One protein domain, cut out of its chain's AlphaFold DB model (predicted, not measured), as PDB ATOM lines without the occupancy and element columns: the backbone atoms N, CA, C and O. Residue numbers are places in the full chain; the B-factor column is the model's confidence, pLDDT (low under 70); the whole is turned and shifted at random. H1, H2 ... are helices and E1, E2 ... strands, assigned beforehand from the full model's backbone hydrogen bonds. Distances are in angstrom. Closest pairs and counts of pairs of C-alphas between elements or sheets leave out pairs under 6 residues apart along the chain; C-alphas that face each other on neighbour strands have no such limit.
ATOM      1  N   LEU A   4      53.028  -8.259 -16.440       88.62
ATOM      2  CA  LEU A   4      54.118  -8.216 -17.424       88.62
ATOM      3  C   LEU A   4      55.140  -7.121 -17.084       88.62
ATOM      4  O   LEU A   4      56.344  -7.328 -17.192       88.62
ATOM      5  N   GLU A   5      54.672  -5.963 -16.615       89.19
ATOM      6  CA  GLU A   5      55.547  -4.888 -16.138       89.19
ATOM      7  C   GLU A   5      56.367  -5.335 -14.917       89.19
ATOM      8  O   GLU A   5      57.567  -5.073 -14.852       89.19
ATOM      9  N   LEU A   6      55.750  -6.061 -13.976       91.12
ATOM     10  CA  LEU A   6      56.446  -6.637 -12.821       91.12
ATOM     11  C   LEU A   6      57.500  -7.675 -13.238       91.12
ATOM     12  O   LEU A   6      58.597  -7.688 -12.682       91.12
ATOM     13  N   GLU A   7      57.197  -8.523 -14.222       93.62
ATOM     14  CA  GLU A   7      58.150  -9.484 -14.799       93.62
ATOM     15  C   GLU A   7      59.331  -8.790 -15.473       93.62
ATOM     16  O   GLU A   7      60.478  -9.192 -15.277       93.62
ATOM     17  N   GLN A   8      59.077  -7.709 -16.209       94.44
ATOM     18  CA  GLN A   8      60.137  -6.942 -16.851       94.44
ATOM     19  C   GLN A   8      61.068  -6.281 -15.825       94.44
ATOM     20  O   GLN A   8      62.288  -6.281 -16.013       94.44
ATOM     21  N   ILE A   9      60.515  -5.737 -14.734       93.69
ATOM     22  CA  ILE A   9      61.300  -5.170 -13.626       93.69
ATOM     23  C   ILE A   9      62.163  -6.260 -12.984       93.69
ATOM     24  O   ILE A   9      63.357  -6.047 -12.781       93.69
ATOM     25  N   GLU A  10      61.590  -7.434 -12.712       95.19
ATOM     26  CA  GLU A  10      62.315  -8.570 -12.135       95.19
ATOM     27  C   GLU A  10      63.486  -9.013 -13.018       95.19
ATOM     28  O   GLU A  10      64.610  -9.143 -12.534       95.19
ATOM     29  N   GLN A  11      63.256  -9.179 -14.324       95.75
ATOM     30  CA  GLN A  11      64.296  -9.556 -15.285       95.75
ATOM     31  C   GLN A  11      65.393  -8.491 -15.402       95.75
ATOM     32  O   GLN A  11      66.582  -8.819 -15.469       95.75
ATOM     33  N   ASN A  12      65.022  -7.210 -15.412       95.75
ATOM     34  CA  ASN A  12      65.984  -6.113 -15.468       95.75
ATOM     35  C   ASN A  12      66.834  -6.045 -14.193       95.75
ATOM     36  O   ASN A  12      68.041  -5.834 -14.283       95.75
ATOM     37  N   LEU A  13      66.237  -6.283 -13.023       94.88
ATOM     38  CA  LEU A  13      66.967  -6.355 -11.758       94.88
ATOM     39  C   LEU A  13      67.885  -7.586 -11.703       94.88
ATOM     40  O   LEU A  13      69.025  -7.496 -11.248       94.88
ATOM     41  N   ALA A  14      67.414  -8.739 -12.187       92.75
ATOM     42  CA  ALA A  14      68.198  -9.973 -12.233       92.75
ATOM     43  C   ALA A  14      69.411  -9.855 -13.169       92.75
ATOM     44  O   ALA A  14      70.496 -10.317 -12.823       92.75
ATOM     45  N   SER A  15      69.239  -9.194 -14.317       94.69
ATOM     46  CA  SER A  15      70.307  -8.933 -15.294       94.69
ATOM     47  C   SER A  15      71.196  -7.731 -14.950       94.69
ATOM     48  O   SER A  15      72.136  -7.449 -15.688       94.69
ATOM     49  N   GLY A  16      70.915  -7.014 -13.856       92.62
ATOM     50  CA  GLY A  16      71.679  -5.834 -13.443       92.62
ATOM     51  C   GLY A  16      71.480  -4.602 -14.333       92.62
ATOM     52  O   GLY A  16      72.251  -3.654 -14.233       92.62
ATOM     53  N   LYS A  17      70.455  -4.594 -15.197       95.94
ATOM     54  CA  LYS A  17      70.093  -3.437 -16.039       95.94
ATOM     55  C   LYS A  17      69.533  -2.270 -15.230       95.94
ATOM     56  O   LYS A  17      69.599  -1.137 -15.691       95.94
ATOM     57  N   ILE A  18      68.948  -2.560 -14.070       95.31
ATOM     58  CA  ILE A  18      68.481  -1.569 -13.098       95.31
ATOM     59  C   ILE A  18      68.984  -1.946 -11.705       95.31
ATOM     60  O   ILE A  18      69.166  -3.123 -11.384       95.31
ATOM     61  N   THR A  19      69.179  -0.934 -10.873       95.25
ATOM     62  CA  THR A  19      69.525  -1.061  -9.456       95.25
ATOM     63  C   THR A  19      68.305  -1.429  -8.608       95.25
ATOM     64  O   THR A  19      67.153  -1.224  -9.008       95.25
ATOM     65  N   SER A  20      68.538  -1.921  -7.387       93.94
ATOM     66  CA  SER A  20      67.444  -2.200  -6.446       93.94
ATOM     67  C   SER A  20      66.657  -0.940  -6.069       93.94
ATOM     68  O   SER A  20      65.446  -1.016  -5.880       93.94
ATOM     69  N   ASP A  21      67.306   0.228  -6.002       91.56
ATOM     70  CA  ASP A  21      66.631   1.499  -5.708       91.56
ATOM     71  C   ASP A  21      65.712   1.945  -6.856       91.56
ATOM     72  O   ASP A  21      64.599   2.417  -6.613       91.56
ATOM     73  N   GLU A  22      66.138   1.776  -8.110       92.50
ATOM     74  CA  GLU A  22      65.295   2.045  -9.282       92.50
ATOM     75  C   GLU A  22      64.095   1.097  -9.329       92.50
ATOM     76  O   GLU A  22      62.957   1.544  -9.480       92.50
ATOM     77  N   ALA A  23      64.324  -0.201  -9.121       92.69
ATOM     78  CA  ALA A  23      63.259  -1.196  -9.084       92.69
ATOM     79  C   ALA A  23      62.257  -0.932  -7.941       92.69
ATOM     80  O   ALA A  23      61.044  -0.985  -8.156       92.69
ATOM     81  N   ALA A  24      62.741  -0.573  -6.746       90.69
ATOM     82  CA  ALA A  24      61.888  -0.198  -5.621       90.69
ATOM     83  C   ALA A  24      61.018   1.023  -5.952       90.69
ATOM     84  O   ALA A  24      59.820   1.020  -5.658       90.69
ATOM     85  N   LYS A  25      61.586   2.044  -6.607       88.88
ATOM     86  CA  LYS A  25      60.822   3.225  -7.034       88.88
ATOM     87  C   LYS A  25      59.712   2.869  -8.015       88.88
ATOM     88  O   LYS A  25      58.598   3.376  -7.898       88.88
ATOM     89  N   LEU A  26      59.989   1.970  -8.957       87.88
ATOM     90  CA  LEU A  26      58.991   1.527  -9.925       87.88
ATOM     91  C   LEU A  26      57.813   0.830  -9.234       87.88
ATOM     92  O   LEU A  26      56.669   1.166  -9.524       87.88
ATOM     93  N   ILE A  27      58.068  -0.079  -8.292       85.56
ATOM     94  CA  ILE A  27      57.019  -0.885  -7.638       85.56
ATOM     95  C   ILE A  27      56.245  -0.084  -6.591       85.56
ATOM     96  O   ILE A  27      55.017  -0.112  -6.572       85.56
ATOM     97  N   TYR A  28      56.953   0.623  -5.709       81.81
ATOM     98  CA  TYR A  28      56.353   1.228  -4.517       81.81
ATOM     99  C   TYR A  28      56.016   2.710  -4.692       81.81
ATOM    100  O   TYR A  28      55.276   3.269  -3.886       81.81
ATOM    101  N   THR A  29      56.563   3.370  -5.715       71.44
ATOM    102  CA  THR A  29      56.396   4.816  -5.946       71.44
ATOM    103  C   THR A  29      55.631   5.123  -7.234       71.44
ATOM    104  O   THR A  29      55.569   6.278  -7.647       71.44
ATOM    105  N   THR A  30      55.019   4.123  -7.882       60.12
ATOM    106  CA  THR A  30      54.339   4.322  -9.169       60.12
ATOM    107  C   THR A  30      53.194   5.335  -9.050       60.12
ATOM    108  O   THR A  30      52.210   5.080  -8.360       60.12
ATOM    109  N   ASN A  31      53.358   6.464  -9.755       52.78
ATOM    110  CA  ASN A  31      52.470   7.566 -10.184       52.78
ATOM    111  C   ASN A  31      50.934   7.475  -9.967       52.78
ATOM    112  O   ASN A  31      50.154   7.839 -10.844       52.78
ATOM    113  N   GLY A  32      50.448   7.008  -8.818       55.44
ATOM    114  CA  GLY A  32      49.036   7.065  -8.421       55.44
ATOM    115  C   GLY A  32      48.074   6.102  -9.136       55.44
ATOM    116  O   GLY A  32      46.949   5.926  -8.659       55.44
ATOM    117  N   GLN A  33      48.476   5.432 -10.225       67.56
ATOM    118  CA  GLN A  33      47.602   4.495 -10.936       67.56
ATOM    119  C   GLN A  33      47.552   3.137 -10.231       67.56
ATOM    120  O   GLN A  33      48.349   2.225 -10.465       67.56
ATOM    121  N   LYS A  34      46.561   3.011  -9.353       76.38
ATOM    122  CA  LYS A  34      46.274   1.784  -8.611       76.38
ATOM    123  C   LYS A  34      45.851   0.653  -9.561       76.38
ATOM    124  O   LYS A  34      45.152   0.927 -10.539       76.38
ATOM    125  N   PRO A  35      46.193  -0.614  -9.265       77.06
ATOM    126  CA  PRO A  35      45.828  -1.762 -10.096       77.06
ATOM    127  C   PRO A  35      44.376  -1.815 -10.570       77.06
ATOM    128  O   PRO A  35      44.111  -2.044 -11.742       77.06
ATOM    129  N   TRP A  36      43.429  -1.521  -9.680       79.69
ATOM    130  CA  TRP A  36      41.993  -1.565  -9.972       79.69
ATOM    131  C   TRP A  36      41.502  -0.463 -10.920       79.69
ATOM    132  O   TRP A  36      40.331  -0.446 -11.300       79.69
ATOM    133  N   MET A  37      42.370   0.479 -11.296       83.44
ATOM    134  CA  MET A  37      42.057   1.490 -12.303       83.44
ATOM    135  C   MET A  37      42.268   0.978 -13.732       83.44
ATOM    136  O   MET A  37      41.744   1.596 -14.659       83.44
ATOM    137  N   THR A  38      43.011  -0.118 -13.935       83.19
ATOM    138  CA  THR A  38      43.314  -0.621 -15.281       83.19
ATOM    139  C   THR A  38      42.119  -1.352 -15.901       83.19
ATOM    140  O   THR A  38      41.239  -1.868 -15.205       83.19
ATOM    141  N   LYS A  39      42.065  -1.381 -17.238       87.19
ATOM    142  CA  LYS A  39      40.991  -2.054 -17.983       87.19
ATOM    143  C   LYS A  39      41.054  -3.567 -17.783       87.19
ATOM    144  O   LYS A  39      40.025  -4.211 -17.614       87.19
ATOM    145  N   GLU A  40      42.262  -4.114 -17.747       85.06
ATOM    146  CA  GLU A  40      42.543  -5.530 -17.523       85.06
ATOM    147  C   GLU A  40      41.996  -5.971 -16.168       85.06
ATOM    148  O   GLU A  40      41.322  -6.994 -16.081       85.06
ATOM    149  N   TRP A  41      42.219  -5.160 -15.126       86.12
ATOM    150  CA  TRP A  41      41.718  -5.453 -13.791       86.12
ATOM    151  C   TRP A  41      40.188  -5.420 -13.759       86.12
ATOM    152  O   TRP A  41      39.571  -6.335 -13.222       86.12
ATOM    153  N   LYS A  42      39.552  -4.410 -14.374       88.81
ATOM    154  CA  LYS A  42      38.081  -4.333 -14.467       88.81
ATOM    155  C   LYS A  42      37.497  -5.567 -15.161       88.81
ATOM    156  O   LYS A  42      36.622  -6.214 -14.600       88.81
ATOM    157  N   ASN A  43      38.063  -5.953 -16.306       91.12
ATOM    158  CA  ASN A  43      37.649  -7.149 -17.042       91.12
ATOM    159  C   ASN A  43      37.832  -8.435 -16.221       91.12
ATOM    160  O   ASN A  43      37.001  -9.337 -16.294       91.12
ATOM    161  N   LEU A  44      38.930  -8.548 -15.464       90.31
ATOM    162  CA  LEU A  44      39.172  -9.689 -14.583       90.31
ATOM    163  C   LEU A  44      38.149  -9.726 -13.442       90.31
ATOM    164  O   LEU A  44      37.580 -10.778 -13.167       90.31
ATOM    165  N   ARG A  45      37.861  -8.579 -12.820       91.00
ATOM    166  CA  ARG A  45      36.843  -8.475 -11.771       91.00
ATOM    167  C   ARG A  45      35.472  -8.904 -12.256       91.00
ATOM    168  O   ARG A  45      34.822  -9.669 -11.551       91.00
ATOM    169  N   ASP A  46      35.044  -8.427 -13.416       92.06
ATOM    170  CA  ASP A  46      33.711  -8.732 -13.938       92.06
ATOM    171  C   ASP A  46      33.543 -10.234 -14.215       92.06
ATOM    172  O   ASP A  46      32.453 -10.771 -14.059       92.06
ATOM    173  N   LYS A  47      34.639 -10.937 -14.539       95.38
ATOM    174  CA  LYS A  47      34.658 -12.401 -14.695       95.38
ATOM    175  C   LYS A  47      34.666 -13.169 -13.370       95.38
ATOM    176  O   LYS A  47      34.195 -14.301 -13.329       95.38
ATOM    177  N   LEU A  48      35.267 -12.607 -12.319       95.81
ATOM    178  CA  LEU A  48      35.456 -13.286 -11.030       95.81
ATOM    179  C   LEU A  48      34.323 -13.034 -10.032       95.81
ATOM    180  O   LEU A  48      34.137 -13.836  -9.113       95.81
ATOM    181  N   ILE A  49      33.593 -11.923 -10.170       96.25
ATOM    182  CA  ILE A  49      32.433 -11.645  -9.324       96.25
ATOM    183  C   ILE A  49      31.341 -12.665  -9.621       96.25
ATOM    184  O   ILE A  49      30.875 -12.806 -10.747       96.25
ATOM    185  N   LYS A  50      30.928 -13.358  -8.565       96.88
ATOM    186  CA  LYS A  50      29.817 -14.303  -8.583       96.88
ATOM    187  C   LYS A  50      28.488 -13.591  -8.322       96.88
ATOM    188  O   LYS A  50      28.446 -12.444  -7.882       96.88
ATOM    189  N   ASP A  51      27.405 -14.321  -8.529       97.12
ATOM    190  CA  ASP A  51      26.023 -13.943  -8.219       97.12
ATOM    191  C   ASP A  51      25.625 -14.205  -6.752       97.12
ATOM    192  O   ASP A  51      24.472 -14.015  -6.368       97.12
ATOM    193  N   TYR A  52      26.582 -14.599  -5.904       97.44
ATOM    194  CA  TYR A  52      26.386 -14.774  -4.467       97.44
ATOM    195  C   TYR A  52      27.602 -14.334  -3.647       97.44
ATOM    196  O   TYR A  52      28.753 -14.334  -4.092       97.44
ATOM    197  N   CYS A  53      27.351 -14.014  -2.379       97.44
ATOM    198  CA  CYS A  53      28.390 -13.739  -1.399       97.44
ATOM    199  C   CYS A  53      29.068 -15.038  -0.942       97.44
ATOM    200  O   CYS A  53      28.455 -15.855  -0.260       97.44
ATOM    201  N   GLY A  54      30.363 -15.193  -1.204       95.38
ATOM    202  CA  GLY A  54      31.159 -16.343  -0.769       95.38
ATOM    203  C   GLY A  54      31.326 -16.474   0.750       95.38
ATOM    204  O   GLY A  54      31.789 -17.509   1.212       95.38
ATOM    205  N   GLN A  55      30.952 -15.455   1.535       94.06
ATOM    206  CA  GLN A  55      31.017 -15.512   2.999       94.06
ATOM    207  C   GLN A  55      29.681 -15.863   3.656       94.06
ATOM    208  O   GLN A  55      29.671 -16.677   4.572       94.06
ATOM    209  N   CYS A  56      28.569 -15.248   3.240       94.94
ATOM    210  CA  CYS A  56      27.257 -15.464   3.869       94.94
ATOM    211  C   CYS A  56      26.217 -16.138   2.967       94.94
ATOM    212  O   CYS A  56      25.091 -16.335   3.407       94.94
ATOM    213  N   GLY A  57      26.557 -16.447   1.713       95.38
ATOM    214  CA  GLY A  57      25.676 -17.127   0.761       95.38
ATOM    215  C   GLY A  57      24.536 -16.280   0.192       95.38
ATOM    216  O   GLY A  57      23.796 -16.781  -0.643       95.38
ATOM    217  N   THR A  58      24.372 -15.016   0.611       95.88
ATOM    218  CA  THR A  58      23.290 -14.172   0.075       95.88
ATOM    219  C   THR A  58      23.443 -13.958  -1.428       95.88
ATOM    220  O   THR A  58      24.552 -13.703  -1.903       95.88
ATOM    221  N   THR A  59      22.322 -14.015  -2.141       97.31
ATOM    222  CA  THR A  59      22.176 -13.633  -3.551       97.31
ATOM    223  C   THR A  59      21.714 -12.176  -3.701       97.31
ATOM    224  O   THR A  59      21.601 -11.659  -4.810       97.31
ATOM    225  N   GLU A  60      21.512 -11.464  -2.586       95.12
ATOM    226  CA  GLU A  60      21.171 -10.041  -2.569       95.12
ATOM    227  C   GLU A  60      22.432  -9.177  -2.752       95.12
ATOM    228  O   GLU A  60      23.252  -9.009  -1.838       95.12
ATOM    229  N   GLY A  61      22.592  -8.636  -3.961       92.31
ATOM    230  CA  GLY A  61      23.657  -7.698  -4.316       92.31
ATOM    231  C   GLY A  61      23.481  -6.288  -3.714       92.31
ATOM    232  O   GLY A  61      22.521  -6.017  -2.994       92.31
ATOM    233  N   PRO A  62      24.400  -5.343  -4.002       95.12
ATOM    234  CA  PRO A  62      25.529  -5.466  -4.925       95.12
ATOM    235  C   PRO A  62      26.697  -6.280  -4.350       95.12
ATOM    236  O   PRO A  62      26.968  -6.252  -3.142       95.12
ATOM    237  N   PHE A  63      27.423  -6.955  -5.246       97.25
ATOM    238  CA  PHE A  63      28.626  -7.720  -4.925       97.25
ATOM    239  C   PHE A  63      29.912  -6.976  -5.284       97.25
ATOM    240  O   PHE A  63      29.981  -6.204  -6.243       97.25
ATOM    241  N   VAL A  64      30.953  -7.229  -4.501       95.31
ATOM    242  CA  VAL A  64      32.302  -6.711  -4.715       95.31
ATOM    243  C   VAL A  64      33.304  -7.855  -4.692       95.31
ATOM    244  O   VAL A  64      33.115  -8.841  -3.982       95.31
ATOM    245  N   LEU A  65      34.383  -7.713  -5.460       95.62
ATOM    246  CA  LEU A  65      35.522  -8.614  -5.378       95.62
ATOM    247  C   LEU A  65      36.424  -8.125  -4.244       95.62
ATOM    248  O   LEU A  65      37.004  -7.046  -4.344       95.62
ATOM    249  N   GLN A  66      36.487  -8.888  -3.158       95.00
ATOM    250  CA  GLN A  66      37.268  -8.568  -1.972       95.00
ATOM    251  C   GLN A  66      38.582  -9.346  -1.985       95.00
ATOM    252  O   GLN A  66      38.563 -10.572  -2.055       95.00
ATOM    253  N   HIS A  67      39.710  -8.656  -1.820       93.50
ATOM    254  CA  HIS A  67      40.986  -9.298  -1.502       93.50
ATOM    255  C   HIS A  67      41.028  -9.710  -0.027       93.50
ATOM    256  O   HIS A  67      40.819  -8.890   0.873       93.50
ATOM    257  N   THR A  68      41.317 -10.985   0.231       92.75
ATOM    258  CA  THR A  68      41.471 -11.536   1.588       92.75
ATOM    259  C   THR A  68      42.915 -11.516   2.080       92.75
ATOM    260  O   THR A  68      43.163 -11.749   3.261       92.75
ATOM    261  N   TRP A  69      43.861 -11.212   1.194       93.25
ATOM    262  CA  TRP A  69      45.281 -11.060   1.484       93.25
ATOM    263  C   TRP A  69      45.827  -9.823   0.761       93.25
ATOM    264  O   TRP A  69      45.350  -9.469  -0.317       93.25
ATOM    265  N   HIS A  70      46.800  -9.154   1.377       90.19
ATOM    266  CA  HIS A  70      47.436  -7.953   0.843       90.19
ATOM    267  C   HIS A  70      48.958  -8.106   0.914       90.19
ATOM    268  O   HIS A  70      49.440  -8.695   1.888       90.19
ATOM    269  N   PRO A  71      49.696  -7.565  -0.072       91.69
ATOM    270  CA  PRO A  71      51.150  -7.530  -0.026       91.69
ATOM    271  C   PRO A  71      51.618  -6.732   1.196       91.69
ATOM    272  O   PRO A  71      50.965  -5.767   1.612       91.69
ATOM    273  N   ALA A  72      52.737  -7.144   1.778       92.44
ATOM    274  CA  ALA A  72      53.358  -6.432   2.875       92.44
ATOM    275  C   ALA A  72      54.007  -5.128   2.388       92.44
ATOM    276  O   ALA A  72      54.314  -4.925   1.212       92.44
ATOM    277  N   GLU A  73      54.223  -4.208   3.325       91.94
ATOM    278  CA  GLU A  73      54.940  -2.974   3.030       91.94
ATOM    279  C   GLU A  73      56.430  -3.252   2.799       91.94
ATOM    280  O   GLU A  73      57.026  -4.103   3.463       91.94
ATOM    281  N   GLU A 185      72.622  -3.176  -0.289       93.75
ATOM    282  CA  GLU A 185      72.159  -3.581  -1.615       93.75
ATOM    283  C   GLU A 185      71.470  -4.944  -1.614       93.75
ATOM    284  O   GLU A 185      70.402  -5.092  -2.200       93.75
ATOM    285  N   GLU A 186      72.022  -5.920  -0.897       95.06
ATOM    286  CA  GLU A 186      71.423  -7.249  -0.761       95.06
ATOM    287  C   GLU A 186      70.049  -7.183  -0.080       95.06
ATOM    288  O   GLU A 186      69.078  -7.768  -0.562       95.06
ATOM    289  N   ILE A 187      69.947  -6.406   1.005       96.38
ATOM    290  CA  ILE A 187      68.704  -6.181   1.745       96.38
ATOM    291  C   ILE A 187      67.636  -5.567   0.835       96.38
ATOM    292  O   ILE A 187      66.491  -6.026   0.822       96.38
ATOM    293  N   ARG A 188      67.999  -4.542   0.055       94.75
ATOM    294  CA  ARG A 188      67.071  -3.910  -0.890       94.75
ATOM    295  C   ARG A 188      66.655  -4.862  -1.998       94.75
ATOM    296  O   ARG A 188      65.462  -4.990  -2.255       94.75
ATOM    297  N   LYS A 189      67.611  -5.562  -2.612       95.31
ATOM    298  CA  LYS A 189      67.338  -6.533  -3.674       95.31
ATOM    299  C   LYS A 189      66.350  -7.595  -3.202       95.31
ATOM    300  O   LYS A 189      65.367  -7.861  -3.891       95.31
ATOM    301  N   TYR A 190      66.558  -8.144  -2.004       96.19
ATOM    302  CA  TYR A 190      65.626  -9.086  -1.388       96.19
ATOM    303  C   TYR A 190      64.219  -8.489  -1.241       96.19
ATOM    304  O   TYR A 190      63.237  -9.097  -1.666       96.19
ATOM    305  N   ALA A 191      64.116  -7.290  -0.662       95.62
ATOM    306  CA  ALA A 191      62.830  -6.648  -0.401       95.62
ATOM    307  C   ALA A 191      62.064  -6.285  -1.682       95.62
ATOM    308  O   ALA A 191      60.835  -6.364  -1.716       95.62
ATOM    309  N   VAL A 192      62.779  -5.923  -2.746       95.25
ATOM    310  CA  VAL A 192      62.196  -5.686  -4.067       95.25
ATOM    311  C   VAL A 192      61.666  -6.982  -4.665       95.25
ATOM    312  O   VAL A 192      60.500  -7.024  -5.042       95.25
ATOM    313  N   LEU A 193      62.474  -8.045  -4.706       95.50
ATOM    314  CA  LEU A 193      62.062  -9.330  -5.278       95.50
ATOM    315  C   LEU A 193      60.859  -9.927  -4.538       95.50
ATOM    316  O   LEU A 193      59.904 -10.368  -5.176       95.50
ATOM    317  N   LYS A 194      60.853  -9.865  -3.200       96.00
ATOM    318  CA  LYS A 194      59.686 -10.268  -2.402       96.00
ATOM    319  C   LYS A 194      58.466  -9.398  -2.663       96.00
ATOM    320  O   LYS A 194      57.375  -9.932  -2.834       96.00
ATOM    321  N   GLY A 195      58.665  -8.092  -2.807       93.81
ATOM    322  CA  GLY A 195      57.618  -7.188  -3.262       93.81
ATOM    323  C   GLY A 195      57.020  -7.610  -4.600       93.81
ATOM    324  O   GLY A 195      55.801  -7.692  -4.713       93.81
ATOM    325  N   ILE A 196      57.848  -7.908  -5.605       93.88
ATOM    326  CA  ILE A 196      57.388  -8.341  -6.934       93.88
ATOM    327  C   ILE A 196      56.539  -9.607  -6.831       93.88
ATOM    328  O   ILE A 196      55.433  -9.638  -7.369       93.88
ATOM    329  N   GLU A 197      57.034 -10.630  -6.130       95.38
ATOM    330  CA  GLU A 197      56.326 -11.897  -5.906       95.38
ATOM    331  C   GLU A 197      54.931 -11.653  -5.303       95.38
ATOM    332  O   GLU A 197      53.913 -12.133  -5.809       95.38
ATOM    333  N   GLU A 198      54.876 -10.835  -4.256       94.31
ATOM    334  CA  GLU A 198      53.647 -10.510  -3.544       94.31
ATOM    335  C   GLU A 198      52.671  -9.668  -4.376       94.31
ATOM    336  O   GLU A 198      51.465  -9.931  -4.382       94.31
ATOM    337  N   HIS A 199      53.173  -8.700  -5.142       91.62
ATOM    338  CA  HIS A 199      52.343  -7.915  -6.052       91.62
ATOM    339  C   HIS A 199      51.790  -8.787  -7.182       91.62
ATOM    340  O   HIS A 199      50.608  -8.674  -7.497       91.62
ATOM    341  N   LYS A 200      52.576  -9.711  -7.750       91.94
ATOM    342  CA  LYS A 200      52.081 -10.676  -8.747       91.94
ATOM    343  C   LYS A 200      50.941 -11.526  -8.182       91.94
ATOM    344  O   LYS A 200      49.908 -11.661  -8.837       91.94
ATOM    345  N   ARG A 201      51.084 -12.031  -6.951       94.00
ATOM    346  CA  ARG A 201      50.026 -12.772  -6.243       94.00
ATOM    347  C   ARG A 201      48.767 -11.926  -6.027       94.00
ATOM    348  O   ARG A 201      47.658 -12.398  -6.257       94.00
ATOM    349  N   TYR A 202      48.918 -10.666  -5.631       91.69
ATOM    350  CA  TYR A 202      47.784  -9.755  -5.472       91.69
ATOM    351  C   TYR A 202      47.060  -9.492  -6.806       91.69
ATOM    352  O   TYR A 202      45.825  -9.486  -6.870       91.69
ATOM    353  N   MET A 203      47.833  -9.302  -7.878       89.06
ATOM    354  CA  MET A 203      47.342  -9.024  -9.231       89.06
ATOM    355  C   MET A 203      46.682 -10.227  -9.904       89.06
ATOM    356  O   MET A 203      45.825 -10.030 -10.761       89.06
ATOM    357  N   SER A 204      47.043 -11.454  -9.522       91.06
ATOM    358  CA  SER A 204      46.416 -12.670 -10.054       91.06
ATOM    359  C   SER A 204      45.009 -12.919  -9.503       91.06
ATOM    360  O   SER A 204      44.311 -13.803  -9.993       91.06
ATOM    361  N   CYS A 205      44.587 -12.155  -8.487       91.81
ATOM    362  CA  CYS A 205      43.308 -12.315  -7.797       91.81
ATOM    363  C   CYS A 205      43.100 -13.707  -7.163       91.81
ATOM    364  O   CYS A 205      41.965 -14.070  -6.856       91.81
ATOM    365  N   VAL A 206      44.173 -14.471  -6.911       94.12
ATOM    366  CA  VAL A 206      44.077 -15.813  -6.305       94.12
ATOM    367  C   VAL A 206      43.464 -15.783  -4.901       94.12
ATOM    368  O   VAL A 206      42.696 -16.670  -4.542       94.12
ATOM    369  N   ASP A 207      43.725 -14.725  -4.130       95.12
ATOM    370  CA  ASP A 207      43.168 -14.519  -2.788       95.12
ATOM    371  C   ASP A 207      41.959 -13.572  -2.815       95.12
ATOM    372  O   ASP A 207      41.886 -12.617  -2.033       95.12
ATOM    373  N   THR A 208      41.033 -13.781  -3.753       95.50
ATOM    374  CA  THR A 208      39.811 -12.974  -3.842       95.50
ATOM    375  C   THR A 208      38.552 -13.777  -3.573       95.50
ATOM    376  O   THR A 208      38.445 -14.959  -3.898       95.50
ATOM    377  N   VAL A 209      37.566 -13.116  -2.969       95.94
ATOM    378  CA  VAL A 209      36.243 -13.678  -2.705       95.94
ATOM    379  C   VAL A 209      35.181 -12.653  -3.080       95.94
ATOM    380  O   VAL A 209      35.342 -11.455  -2.860       95.94
ATOM    381  N   THR A 210      34.068 -13.114  -3.648       97.81
ATOM    382  CA  THR A 210      32.906 -12.251  -3.890       97.81
ATOM    383  C   THR A 210      32.183 -11.987  -2.572       97.81
ATOM    384  O   THR A 210      31.700 -12.931  -1.953       97.81
ATOM    385  N   PHE A 211      32.073 -10.736  -2.136       97.44
ATOM    386  CA  PHE A 211      31.351 -10.346  -0.921       97.44
ATOM    387  C   PHE A 211      30.154  -9.451  -1.233       97.44
ATOM    388  O   PHE A 211      30.214  -8.596  -2.111       97.44
ATOM    389  N   CYS A 212      29.077  -9.588  -0.455       97.25
ATOM    390  CA  CYS A 212      28.054  -8.546  -0.378       97.25
ATOM    391  C   CYS A 212      28.595  -7.326   0.386       97.25
ATOM    392  O   CYS A 212      29.547  -7.432   1.171       97.25
ATOM    393  N   LYS A 213      27.938  -6.172   0.228       96.19
ATOM    394  CA  LYS A 213      28.326  -4.910   0.885       96.19
ATOM    395  C   LYS A 213      28.544  -5.050   2.400       96.19
ATOM    396  O   LYS A 213      29.504  -4.503   2.937       96.19
ATOM    397  N   LYS A 214      27.688  -5.819   3.088       95.56
ATOM    398  CA  LYS A 214      27.806  -6.073   4.534       95.56
ATOM    399  C   LYS A 214      29.070  -6.860   4.879       95.56
ATOM    400  O   LYS A 214      29.776  -6.483   5.809       95.56
ATOM    401  N   CYS A 215      29.364  -7.940   4.153       96.00
ATOM    402  CA  CYS A 215      30.547  -8.761   4.429       96.00
ATOM    403  C   CYS A 215      31.843  -8.000   4.141       96.00
ATOM    404  O   CYS A 215      32.731  -8.024   4.987       96.00
ATOM    405  N   SER A 216      31.911  -7.262   3.028       95.94
ATOM    406  CA  SER A 216      33.062  -6.402   2.709       95.94
ATOM    407  C   SER A 216      33.277  -5.326   3.775       95.94
ATOM    408  O   SER A 216      34.378  -5.202   4.306       95.94
ATOM    409  N   TYR A 217      32.216  -4.639   4.214       95.50
ATOM    410  CA  TYR A 217      32.323  -3.660   5.296       95.50
ATOM    411  C   TYR A 217      32.856  -4.274   6.601       95.50
ATOM    412  O   TYR A 217      33.772  -3.728   7.219       95.50
ATOM    413  N   MET A 218      32.313  -5.423   7.017       95.81
ATOM    414  CA  MET A 218      32.750  -6.105   8.241       95.81
ATOM    415  C   MET A 218      34.207  -6.576   8.147       95.81
ATOM    416  O   MET A 218      34.937  -6.483   9.136       95.81
ATOM    417  N   TRP A 219      34.634  -7.028   6.967       94.94
ATOM    418  CA  TRP A 219      36.006  -7.450   6.705       94.94
ATOM    419  C   TRP A 219      36.985  -6.273   6.787       94.94
ATOM    420  O   TRP A 219      37.963  -6.324   7.534       94.94
ATOM    421  N   ASP A 220      36.700  -5.181   6.074       93.06
ATOM    422  CA  ASP A 220      37.635  -4.067   5.926       93.06
ATOM    423  C   ASP A 220      37.673  -3.146   7.142       93.06
ATOM    424  O   ASP A 220      38.764  -2.802   7.614       93.06
ATOM    425  N   LYS A 221      36.496  -2.739   7.637       93.56
ATOM    426  CA  LYS A 221      36.361  -1.741   8.707       93.56
ATOM    427  C   LYS A 221      36.423  -2.360  10.090       93.56
ATOM    428  O   LYS A 221      37.143  -1.847  10.939       93.56
ATOM    429  N   ASN A 222      35.724  -3.473  10.294       93.25
ATOM    430  CA  ASN A 222      35.626  -4.077  11.620       93.25
ATOM    431  C   ASN A 222      36.669  -5.179  11.847       93.25
ATOM    432  O   ASN A 222      36.829  -5.621  12.981       93.25
ATOM    433  N   LYS A 223      37.387  -5.610  10.798       94.50
ATOM    434  CA  LYS A 223      38.348  -6.728  10.850       94.50
ATOM    435  C   LYS A 223      37.707  -8.021  11.362       94.50
ATOM    436  O   LYS A 223      38.297  -8.775  12.138       94.50
ATOM    437  N   LEU A 224      36.468  -8.260  10.930       94.94
ATOM    438  CA  LEU A 224      35.679  -9.418  11.322       94.94
ATOM    439  C   LEU A 224      35.339 -10.297  10.118       94.94
ATOM    440  O   LEU A 224      34.915  -9.813   9.069       94.94
ATOM    441  N   ARG A 225      35.391 -11.614  10.324       94.31
ATOM    442  CA  ARG A 225      34.839 -12.618   9.403       94.31
ATOM    443  C   ARG A 225      33.652 -13.337  10.014       94.31
ATOM    444  O   ARG A 225      33.536 -13.442  11.233       94.31
ATOM    445  N   LEU A 226      32.776 -13.841   9.154       94.75
ATOM    446  CA  LEU A 226      31.671 -14.701   9.550       94.75
ATOM    447  C   LEU A 226      32.241 -16.052   9.981       94.75
ATOM    448  O   LEU A 226      33.135 -16.593   9.334       94.75
ATOM    449  N   CYS A 227      31.724 -16.576  11.083       94.12
ATOM    450  CA  CYS A 227      32.126 -17.862  11.620       94.12
ATOM    451  C   CYS A 227      31.858 -18.966  10.600       94.12
ATOM    452  O   CYS A 227      30.702 -19.194  10.245       94.12
ATOM    453  N   SER A 228      32.903 -19.689  10.201       89.62
ATOM    454  CA  SER A 228      32.797 -20.831   9.287       89.62
ATOM    455  C   SER A 228      31.982 -21.992   9.861       89.62
ATOM    456  O   SER A 228      31.440 -22.779   9.101       89.62
ATOM    457  N   MET A 229      31.868 -22.085  11.192       90.19
ATOM    458  CA  MET A 229      31.132 -23.164  11.861       90.19
ATOM    459  C   MET A 229      29.622 -22.924  11.871       90.19
ATOM    460  O   MET A 229      28.851 -23.836  11.605       90.19
ATOM    461  N   CYS A 230      29.179 -21.706  12.206       91.44
ATOM    462  CA  CYS A 230      27.749 -21.427  12.378       91.44
ATOM    463  C   CYS A 230      27.138 -20.545  11.294       91.44
ATOM    464  O   CYS A 230      25.919 -20.409  11.270       91.44
ATOM    465  N   GLY A 231      27.945 -19.872  10.467       89.62
ATOM    466  CA  GLY A 231      27.469 -18.975   9.407       89.62
ATOM    467  C   GLY A 231      26.654 -17.770   9.894       89.62
ATOM    468  O   GLY A 231      26.043 -17.078   9.091       89.62
ATOM    469  N   LYS A 232      26.599 -17.509  11.208       90.06
ATOM    470  CA  LYS A 232      25.685 -16.512  11.802       90.06
ATOM    471  C   LYS A 232      26.397 -15.344  12.470       90.06
ATOM    472  O   LYS A 232      25.906 -14.221  12.445       90.06
ATOM    473  N   ARG A 233      27.544 -15.598  13.106       93.56
ATOM    474  CA  ARG A 233      28.219 -14.616  13.970       93.56
ATOM    475  C   ARG A 233      29.561 -14.203  13.407       93.56
ATOM    476  O   ARG A 233      30.320 -15.050  12.949       93.56
ATOM    477  N   TYR A 234      29.858 -12.918  13.503       94.88
ATOM    478  CA  TYR A 234      31.157 -12.371  13.144       94.88
ATOM    479  C   TYR A 234      32.149 -12.504  14.305       94.88
ATOM    480  O   TYR A 234      31.756 -12.459  15.470       94.88
ATOM    481  N   HIS A 235      33.429 -12.679  13.991       94.31
ATOM    482  CA  HIS A 235      34.513 -12.720  14.970       94.31
ATOM    483  C   HIS A 235      35.825 -12.200  14.377       94.31
ATOM    484  O   HIS A 235      35.986 -12.149  13.155       94.31
ATOM    485  N   SER A 236      36.760 -11.838  15.259       93.94
ATOM    486  CA  SER A 236      38.107 -11.390  14.892       93.94
ATOM    487  C   SER A 236      38.852 -12.438  14.059       93.94
ATOM    488  O   SER A 236      38.678 -13.650  14.258       93.94
ATOM    489  N   PHE A 237      39.714 -11.969  13.153       91.00
ATOM    490  CA  PHE A 237      40.623 -12.808  12.367       91.00
ATOM    491  C   PHE A 237      41.602 -13.619  13.226       91.00
ATOM    492  O   PHE A 237      42.009 -14.701  12.806       91.00
ATOM    493  N   GLU A 238      41.903 -13.156  14.444       91.50
ATOM    494  CA  GLU A 238      42.754 -13.860  15.421       91.50
ATOM    495  C   GLU A 238      42.204 -15.238  15.804       91.50
ATOM    496  O   GLU A 238      42.921 -16.128  16.264       91.50
ATOM    497  N   TYR A 239      40.901 -15.428  15.625       90.12
ATOM    498  CA  TYR A 239      40.191 -16.600  16.086       90.12
ATOM    499  C   TYR A 239      39.676 -17.431  14.917       90.12
ATOM    500  O   TYR A 239      39.212 -16.892  13.914       90.12
ATOM    501  N   LYS A 240      39.747 -18.763  15.038       88.81
ATOM    502  CA  LYS A 240      39.253 -19.703  14.012       88.81
ATOM    503  C   LYS A 240      37.723 -19.692  13.872       88.81
ATOM    504  O   LYS A 240      37.225 -19.897  12.775       88.81
ATOM    505  N   CYS A 241      36.994 -19.435  14.957       91.88
ATOM    506  CA  CYS A 241      35.530 -19.409  14.999       91.88
ATOM    507  C   CYS A 241      35.030 -18.445  16.093       91.88
ATOM    508  O   CYS A 241      35.824 -17.929  16.888       91.88
ATOM    509  N   CYS A 242      33.717 -18.190  16.131       93.50
ATOM    510  CA  CYS A 242      33.101 -17.319  17.135       93.50
ATOM    511  C   CYS A 242      33.108 -17.951  18.537       93.50
ATOM    512  O   CYS A 242      33.224 -19.166  18.684       93.50
ATOM    513  N   ILE A 243      32.953 -17.117  19.569       92.12
ATOM    514  CA  ILE A 243      33.071 -17.544  20.970       92.12
ATOM    515  C   ILE A 243      32.122 -18.693  21.339       92.12
ATOM    516  O   ILE A 243      32.558 -19.639  21.981       92.12
ATOM    517  N   ASN A 244      30.884 -18.686  20.842       89.44
ATOM    518  CA  ASN A 244      29.927 -19.764  21.112       89.44
ATOM    519  C   ASN A 244      30.371 -21.104  20.520       89.44
ATOM    520  O   ASN A 244      30.383 -22.113  21.218       89.44
ATOM    521  N   CYS A 245      30.829 -21.103  19.267       91.25
ATOM    522  CA  CYS A 245      31.335 -22.323  18.645       91.25
ATOM    523  C   CYS A 245      32.641 -22.802  19.294       91.25
ATOM    524  O   CYS A 245      32.961 -23.983  19.217       91.25
ATOM    525  N   ARG A 246      33.416 -21.917  19.934       85.75
ATOM    526  CA  ARG A 246      34.592 -22.330  20.718       85.75
ATOM    527  C   ARG A 246      34.189 -23.070  21.981       85.75
ATOM    528  O   ARG A 246      34.747 -24.122  22.255       85.75
ATOM    529  N   THR A 247      33.224 -22.527  22.716       81.50
ATOM    530  CA  THR A 247      32.747 -23.125  23.966       81.50
ATOM    531  C   THR A 247      32.003 -24.440  23.745       81.50
ATOM    532  O   THR A 247      32.041 -25.307  24.607       81.50
ATOM    533  N   GLU A 248      31.356 -24.611  22.591       73.31
ATOM    534  CA  GLU A 248      30.672 -25.857  22.221       73.31
ATOM    535  C   GLU A 248      31.649 -26.989  21.856       73.31
ATOM    536  O   GLU A 248      31.341 -28.138  22.128       73.31
ATOM    537  N   ASN A 249      32.834 -26.679  21.313       60.38
ATOM    538  CA  ASN A 249      33.870 -27.672  20.967       60.38
ATOM    539  C   ASN A 249      34.842 -27.998  22.120       60.38
ATOM    540  O   ASN A 249      35.797 -28.747  21.929       60.38
ATOM    541  N   GLN A 250      34.664 -27.377  23.287       57.50
ATOM    542  CA  GLN A 250      35.437 -27.663  24.504       57.50
ATOM    543  C   GLN A 250      34.650 -28.522  25.508       57.50
ATOM    544  O   GLN A 250      35.142 -28.764  26.609       57.50
TER     545      GLN A 250
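Overview. This is residues 4 to 73 and 185 to 250 of the 251 residues of an uncharacterized protein of Clostridium magnum DSM 2767 (UniProt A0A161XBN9). A long, flat model, with a three-helix bundle of H1, H2 and H4 side by side at one end and H6 at the other. Between these ends, the two-stranded ribbon E1 E2 lies between H3 and H5, and the small hairpin E3 E4 follows beyond H5. The printed part has 136 residues, with six named helices and four named strands in the order H1 H2 H3 E1 H4 E2 H5 E3 E4 H6. Its class is mixed, helices and strands; both two-stranded sheets, E1 - E2 and E3 - E4, are antiparallel. The whole is loose, with a radius of gyration of the C-alphas of 19.0 A and spans of 58 by 37 by 20 A.

Arrangement. H1, residues 4 to 14, and H2, residues 20 to 28, form a helical hairpin and touch at the closest C-alphas, Ile 9 and Ala 23, 6.3 A, at a shallow tilt of 16 degrees, opposite ways. H4, residues 185 to 203, touches H2, closest at C-alphas Ser 20 and Lys 189, 5.1 A, at a shallow tilt of 27 degrees, the same way. With residues 193 to 200 alone it touches H1, closest at C-alphas Leu 6 and Ile 196, 6.2 A. H3, residues 39 to 48, touches no helix; its closest C-alpha to E1, residues 63 to 67, is that of Arg 45, 6.5 A from Leu 65. E1 is the antiparallel neighbour of E2, residues 208 to 212, with N 64 and O 211 within hydrogen-bond range at 2.9 A. H5, residues 213 to 220, comes closest to E3, residues 224 to 226, at C-alphas Met 218 and Leu 224, 5.4 A. E3 and E4, residues 234 to 236, are a hairpin, with N 225 and O 235 within hydrogen-bond range at 2.9 A. H5 and E4 are near each other. H6, residues 243 to 248, is apart from H5. In all six helices every O i to N i+4 pair is within hydrogen-bond range.

Along the chain. H1 begins at C-alpha 4, (54.118, -8.216, -17.424), and is 15.1 A long; H2 is 11.8 A and H3 14.3 A. E1 is 12.9 A. H4, the longest helix, is 26.5 A. E2 is 13.0 A, beginning at C-alpha 208, (39.811, -12.974, -3.842), and H5 is 10.6 A. H6 ends at C-alpha 248, (30.672, -25.857, 22.221).

Size, cuts and confidence. The C-alphas farthest apart, Lys 17 and Glu 248, are 59.3 A apart. Residues 74 to 184 are not printed; C-alphas 73 and 185 are 17.8 A apart across this cut. The link H3 to E1 is long. Residues 29 to 34 stand free. The printed part's mean pLDDT is 90.9; residues 30 to 33 and 249 to 250 are under 70.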